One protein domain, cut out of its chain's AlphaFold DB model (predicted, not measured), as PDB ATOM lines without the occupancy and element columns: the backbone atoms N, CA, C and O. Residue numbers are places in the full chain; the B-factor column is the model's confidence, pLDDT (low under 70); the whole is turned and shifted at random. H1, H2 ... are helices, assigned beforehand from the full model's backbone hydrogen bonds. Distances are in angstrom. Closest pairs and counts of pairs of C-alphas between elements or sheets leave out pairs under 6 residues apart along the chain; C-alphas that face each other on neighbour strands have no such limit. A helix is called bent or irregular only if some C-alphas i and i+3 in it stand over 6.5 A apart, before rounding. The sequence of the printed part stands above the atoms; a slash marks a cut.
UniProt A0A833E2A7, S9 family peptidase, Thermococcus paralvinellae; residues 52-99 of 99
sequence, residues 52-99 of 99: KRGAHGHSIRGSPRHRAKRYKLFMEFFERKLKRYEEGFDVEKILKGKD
ATOM      1  N   LYS A  52      46.442  30.263  17.627       97.06
ATOM      2  CA  LYS A  52      46.915  29.792  16.313       97.06
ATOM      3  C   LYS A  52      46.328  28.447  15.862       97.06
ATOM      4  O   LYS A  52      46.420  28.129  14.686       97.06
ATOM      5  N   ARG A  53      45.786  27.647  16.784       96.75
ATOM      6  CA  ARG A  53      45.181  26.329  16.521       96.75
ATOM      7  C   ARG A  53      43.910  26.158  17.348       96.75
ATOM      8  O   ARG A  53      43.681  26.939  18.268       96.75
ATOM      9  N   GLY A  54      43.147  25.109  17.074       96.88
ATOM     10  CA  GLY A  54      41.914  24.736  17.750       96.88
ATOM     11  C   GLY A  54      40.671  25.104  16.943       96.88
ATOM     12  O   GLY A  54      40.511  26.247  16.523       96.88
ATOM     13  N   ALA A  55      39.778  24.132  16.766       97.75
ATOM     14  CA  ALA A  55      38.453  24.349  16.191       97.75
ATOM     15  C   ALA A  55      37.498  25.014  17.196       97.75
ATOM     16  O   ALA A  55      37.897  25.357  18.305       97.75
ATOM     17  N   HIS A  56      36.212  25.119  16.869       98.38
ATOM     18  CA  HIS A  56      35.211  25.772  17.722       98.38
ATOM     19  C   HIS A  56      35.247  25.351  19.210       98.38
ATOM     20  O   HIS A  56      35.068  26.151  20.123       98.38
ATOM     21  N   GLY A  57      35.527  24.072  19.482       97.62
ATOM     22  CA  GLY A  57      35.647  23.524  20.837       97.62
ATOM     23  C   GLY A  57      37.026  23.679  21.491       97.62
ATOM     24  O   GLY A  57      37.329  22.921  22.416       97.62
ATOM     25  N   HIS A  58      37.895  24.583  21.022       98.25
ATOM     26  CA  HIS A  58      39.294  24.685  21.471       98.25
ATOM     27  C   HIS A  58      39.446  24.933  22.981       98.25
ATOM     28  O   HIS A  58      40.482  24.617  23.567       98.25
ATOM     29  N   SER A  59      38.408  25.464  23.627       97.75
ATOM     30  CA  SER A  59      38.339  25.666  25.074       97.75
ATOM     31  C   SER A  59      38.501  24.376  25.885       97.75
ATOM     32  O   SER A  59      39.057  24.417  26.981       97.75
ATOM     33  N   ILE A  60      38.056  23.243  25.338       97.94
ATOM     34  CA  ILE A  60      38.089  21.927  25.989       97.94
ATOM     35  C   ILE A  60      38.896  20.889  25.198       97.94
ATOM     36  O   ILE A  60      39.498  20.007  25.804       97.94
ATOM     37  N   ARG A  61      38.966  21.016  23.865       97.69
ATOM     38  CA  ARG A  61      39.680  20.085  22.967       97.69
ATOM     39  C   ARG A  61      41.063  20.574  22.533       97.69
ATOM     40  O   ARG A  61      41.797  19.821  21.905       97.69
ATOM     41  N   GLY A  62      41.415  21.828  22.826       97.06
ATOM     42  CA  GLY A  62      42.757  22.343  22.556       97.06
ATOM     43  C   GLY A  62      43.822  21.575  23.343       97.06
ATOM     44  O   GLY A  62      43.517  20.908  24.335       97.06
ATOM     45  N   SER A  63      45.086  21.693  22.933       98.00
ATOM     46  CA  SER A  63      46.190  21.065  23.668       98.00
ATOM     47  C   SER A  63      46.226  21.534  25.136       98.00
ATOM     48  O   SER A  63      45.781  22.649  25.437       98.00
ATOM     49  N   PRO A  64      46.781  20.748  26.073       97.94
ATOM     50  CA  PRO A  64      46.823  21.137  27.485       97.94
ATOM     51  C   PRO A  64      47.438  22.528  27.713       97.94
ATOM     52  O   PRO A  64      46.851  23.362  28.401       97.94
ATOM     53  N   ARG A  65      48.556  22.838  27.037       95.69
ATOM     54  CA  ARG A  65      49.209  24.158  27.105       95.69
ATOM     55  C   ARG A  65      48.330  25.281  26.552       95.69
ATOM     56  O   ARG A  65      48.309  26.373  27.113       95.69
ATOM     57  N   HIS A  66      47.608  25.033  25.458       96.69
ATOM     58  CA  HIS A  66      46.633  25.984  24.913       96.69
ATOM     59  C   HIS A  66      45.568  26.297  25.958       96.69
ATOM     60  O   HIS A  66      45.319  27.463  26.267       96.69
ATOM     61  N   ARG A  67      44.934  25.254  26.501       97.88
ATOM     62  CA  ARG A  67      43.834  25.384  27.459       97.88
ATOM     63  C   ARG A  67      44.279  26.098  28.729       97.88
ATOM     64  O   ARG A  67      43.584  27.010  29.161       97.88
ATOM     65  N   ALA A  68      45.461  25.773  29.254       96.69
ATOM     66  CA  ALA A  68      46.043  26.452  30.410       96.69
ATOM     67  C   ALA A  68      46.181  27.969  30.183       96.69
ATOM     68  O   ALA A  68      45.698  28.757  30.995       96.69
ATOM     69  N   LYS A  69      46.739  28.390  29.036       95.88
ATOM     70  CA  LYS A  69      46.832  29.816  28.669       95.88
ATOM     71  C   LYS A  69      45.457  30.477  28.554       95.88
ATOM     72  O   LYS A  69      45.266  31.581  29.054       95.88
ATOM     73  N   ARG A  70      44.481  29.799  27.937       97.12
ATOM     74  CA  ARG A  70      43.102  30.304  27.828       97.12
ATOM     75  C   ARG A  70      42.455  30.496  29.199       97.12
ATOM     76  O   ARG A  70      41.856  31.541  29.425       97.12
ATOM     77  N   TYR A  71      42.560  29.515  30.096       97.94
ATOM     78  CA  TYR A  71      41.993  29.626  31.443       97.94
ATOM     79  C   TYR A  71      42.671  30.742  32.242       97.94
ATOM     80  O   TYR A  71      41.975  31.518  32.890       97.94
ATOM     81  N   LYS A  72      43.998  30.894  32.134       96.44
ATOM     82  CA  LYS A  72      44.728  32.003  32.764       96.44
ATOM     83  C   LYS A  72      44.244  33.367  32.264       96.44
ATOM     84  O   LYS A  72      43.921  34.212  33.089       96.44
ATOM     85  N   LEU A  73      44.120  33.559  30.946       96.69
ATOM     86  CA  LEU A  73      43.588  34.803  30.370       96.69
ATOM     87  C   LEU A  73      42.161  35.098  30.828       96.69
ATOM     88  O   LEU A  73      41.853  36.235  31.165       96.69
ATOM     89  N   PHE A  74      41.305  34.075  30.859       97.62
ATOM     90  CA  PHE A  74      39.921  34.211  31.299       97.62
ATOM     91  C   PHE A  74      39.836  34.692  32.753       97.62
ATOM     92  O   PHE A  74      39.140  35.663  33.033       97.62
ATOM     93  N   MET A  75      40.572  34.049  33.666       97.88
ATOM     94  CA  MET A  75      40.578  34.423  35.085       97.88
ATOM     95  C   MET A  75      41.148  35.829  35.301       97.88
ATOM     96  O   MET A  75      40.531  36.642  35.979       97.88
ATOM     97  N   GLU A  76      42.290  36.141  34.687       97.31
ATOM     98  CA  GLU A  76      42.955  37.440  34.858       97.31
ATOM     99  C   GLU A  76      42.132  38.600  34.300       97.31
ATOM    100  O   GLU A  76      42.143  39.687  34.871       97.31
ATOM    101  N   PHE A  77      41.390  38.381  33.212       98.12
ATOM    102  CA  PHE A  77      40.496  39.404  32.680       98.12
ATOM    103  C   PHE A  77      39.386  39.745  33.675       98.12
ATOM    104  O   PHE A  77      39.162  40.917  33.962       98.12
ATOM    105  N   PHE A  78      38.731  38.740  34.262       98.38
ATOM    106  CA  PHE A  78      37.700  38.987  35.269       98.38
ATOM    107  C   PHE A  78      38.262  39.597  36.557       98.38
ATOM    108  O   PHE A  78      37.656  40.521  37.097       98.38
ATOM    109  N   GLU A  79      39.428  39.154  37.025       97.69
ATOM    110  CA  GLU A  79      40.081  39.764  38.190       97.69
ATOM    111  C   GLU A  79      40.337  41.267  37.969       97.69
ATOM    112  O   GLU A  79      39.986  42.075  38.828       97.69
ATOM    113  N   ARG A  80      40.859  41.649  36.794       97.19
ATOM    114  CA  ARG A  80      41.313  43.022  36.493       97.19
ATOM    115  C   ARG A  80      40.263  43.944  35.889       97.19
ATOM    116  O   ARG A  80      40.493  45.144  35.807       97.19
ATOM    117  N   LYS A  81      39.153  43.414  35.373       98.00
ATOM    118  CA  LYS A  81      38.118  44.218  34.689       98.00
ATOM    119  C   LYS A  81      36.744  44.120  35.331       98.00
ATOM    120  O   LYS A  81      35.913  44.980  35.062       98.00
ATOM    121  N   LEU A  82      36.506  43.113  36.176       97.62
ATOM    122  CA  LEU A  82      35.240  42.945  36.889       97.62
ATOM    123  C   LEU A  82      35.408  43.073  38.405       97.62
ATOM    124  O   LEU A  82      34.729  43.888  39.017       97.62
ATOM    125  N   LYS A  83      36.295  42.280  39.016       97.31
ATOM    126  CA  LYS A  83      36.447  42.252  40.479       97.31
ATOM    127  C   LYS A  83      37.078  43.535  41.012       97.31
ATOM    128  O   LYS A  83      36.571  44.122  41.963       97.31
ATOM    129  N   ARG A  84      38.176  43.975  40.395       96.19
ATOM    130  CA  ARG A  84      38.777  45.288  40.623       96.19
ATOM    131  C   ARG A  84      39.279  45.820  39.294       96.19
ATOM    132  O   ARG A  84      40.175  45.230  38.705       96.19
ATOM    133  N   TYR A  85      38.694  46.922  38.840       97.69
ATOM    134  CA  TYR A  85      39.092  47.533  37.581       97.69
ATOM    135  C   TYR A  85      40.527  48.084  37.666       97.69
ATOM    136  O   TYR A  85      40.846  48.877  38.550       97.69
ATOM    137  N   GLU A  86      41.371  47.656  36.733       96.31
ATOM    138  CA  GLU A  86      42.733  48.134  36.494       96.31
ATOM    139  C   GLU A  86      42.833  48.564  35.024       96.31
ATOM    140  O   GLU A  86      42.269  47.898  34.158       96.31
ATOM    141  N   GLU A  87      43.533  49.654  34.707       95.62
ATOM    142  CA  GLU A  87      43.718  50.093  33.316       95.62
ATOM    143  C   GLU A  87      44.652  49.160  32.531       95.62
ATOM    144  O   GLU A  87      45.612  48.601  33.062       95.62
ATOM    145  N   GLY A  88      44.376  49.001  31.230       94.19
ATOM    146  CA  GLY A  88      45.175  48.160  30.336       94.19
ATOM    147  C   GLY A  88      45.005  46.651  30.566       94.19
ATOM    148  O   GLY A  88      44.351  46.201  31.507       94.19
ATOM    149  N   PHE A  89      45.550  45.841  29.658       94.88
ATOM    150  CA  PHE A  89      45.565  44.380  29.773       94.88
ATOM    151  C   PHE A  89      46.699  43.807  28.910       94.88
ATOM    152  O   PHE A  89      46.525  43.529  27.723       94.88
ATOM    153  N   ASP A  90      47.891  43.677  29.498       87.25
ATOM    154  CA  ASP A  90      49.074  43.149  28.808       87.25
ATOM    155  C   ASP A  90      49.072  41.613  28.824       87.25
ATOM    156  O   ASP A  90      49.448  40.967  29.806       87.25
ATOM    157  N   VAL A  91      48.639  41.030  27.707       79.94
ATOM    158  CA  VAL A  91      48.534  39.580  27.507       79.94
ATOM    159  C   VAL A  91      49.884  38.873  27.644       79.94
ATOM    160  O   VAL A  91      49.936  37.795  28.236       79.94
ATOM    161  N   GLU A  92      50.972  39.449  27.132       78.94
ATOM    162  CA  GLU A  92      52.297  38.821  27.182       78.94
ATOM    163  C   GLU A  92      52.811  38.772  28.620       78.94
ATOM    164  O   GLU A  92      53.256  37.719  29.081       78.94
ATOM    165  N   LYS A  93      52.667  39.872  29.366       85.50
ATOM    166  CA  LYS A  93      53.032  39.923  30.787       85.50
ATOM    167  C   LYS A  93      52.198  38.954  31.629       85.50
ATOM    168  O   LYS A  93      52.731  38.268  32.498       85.50
ATOM    169  N   ILE A  94      50.898  38.857  31.351       83.88
ATOM    170  CA  ILE A  94      49.987  37.941  32.053       83.88
ATOM    171  C   ILE A  94      50.334  36.472  31.773       83.88
ATOM    172  O   ILE A  94      50.256  35.636  32.676       83.88
ATOM    173  N   LEU A  95      50.701  36.145  30.532       79.31
ATOM    174  CA  LEU A  95      51.005  34.775  30.116       79.31
ATOM    175  C   LEU A  95      52.419  34.314  30.476       79.31
ATOM    176  O   LEU A  95      52.616  33.106  30.609       79.31
ATOM    177  N   LYS A  96      53.386  35.230  30.600       78.56
ATOM    178  CA  LYS A  96      54.758  34.905  31.022       78.56
ATOM    179  C   LYS A  96      54.878  34.705  32.535       78.56
ATOM    180  O   LYS A  96      55.727  33.935  32.953       78.56
ATOM    181  N   GLY A  97      53.972  35.285  33.330       61.38
ATOM    182  CA  GLY A  97      54.082  35.262  34.791       61.38
ATOM    183  C   GLY A  97      55.227  36.157  35.280       61.38
ATOM    184  O   GLY A  97      56.076  36.573  34.497       61.38
ATOM    185  N   LYS A  98      55.221  36.518  36.568       47.25
ATOM    186  CA  LYS A  98      56.448  36.996  37.216       47.25
ATOM    187  C   LYS A  98      57.342  35.768  37.374       47.25
ATOM    188  O   LYS A  98      56.863  34.795  37.961       47.25
ATOM    189  N   ASP A  99      58.548  35.820  36.821       40.25
ATOM    190  CA  ASP A  99      59.642  34.952  37.265       40.25
ATOM    191  C   ASP A  99      59.825  35.073  38.790       40.25
ATOM    192  O   ASP A  99      59.628  36.198  39.323       40.25
TER     193      ASP A  99
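What this domain is: This is residues 52 to 99 of the 99 residues of the protein "S9 family peptidase" of Thermococcus paralvinellae (UniProt A0A833E2A7). One long, straight helix, H2, makes the main body of this model, with a single short helical turn, H1, beside its first turns. Past the far end of H2 the chain folds back, and a second short helix, H3, packs on H2 at a steep angle. The printed part has 48 residues with three named helices, H1, H2 and H3 in that order, and no named strand; the class is all helix. The whole is loose, with a radius of gyration of the C-alphas of 12.1 A, and spans 31 by 25 by 14 A.

How they stand to each other: H1, residues 58 to 61, touches H2, residues 64 to 83, which meets it with residues 67 to 70 alone. Their closest C-alphas, those of Ser 59 and Arg 67, are 6.0 A apart. H3, residues 91 to 96, touches H2, which meets it with residues 69 to 76 alone. Their closest C-alphas, those of Lys 69 and Leu 95, are 6.6 A apart. H2 and H3 run opposite ways at a steep tilt of 57 degrees. H1 and H3 are apart. Every O i to N i+4 pair of H3 is within hydrogen-bond range, as are 15 of 16 in H2, while H1 is too short for such a pair.

Where its parts are: H1 begins at C-alpha 58, (39.294, 24.685, 21.471), and measures 4.9 A. H2 runs 26.9 A from C-alpha 64 at (46.823, 21.137, 27.485) to C-alpha 83 at (36.447, 42.252, 40.479). It is neither bent nor irregular, but only just: C-alphas 80 and 83 are 6.3 A apart. H3 measures 8.5 A and ends at C-alpha 96, (54.758, 34.905, 31.022).

The domain as a whole: The C-alphas of His 56 and Asp 99, the two farthest apart, are 32.6 A from each other. The link from H1 to H2 is tight, with 2 residues, and that from H2 to H3 is short, with 7. The printed part has no cut and ends at residue 99, the chain's last. The mean pLDDT of the printed part is 92.0; residues 97 to 99 are under 70.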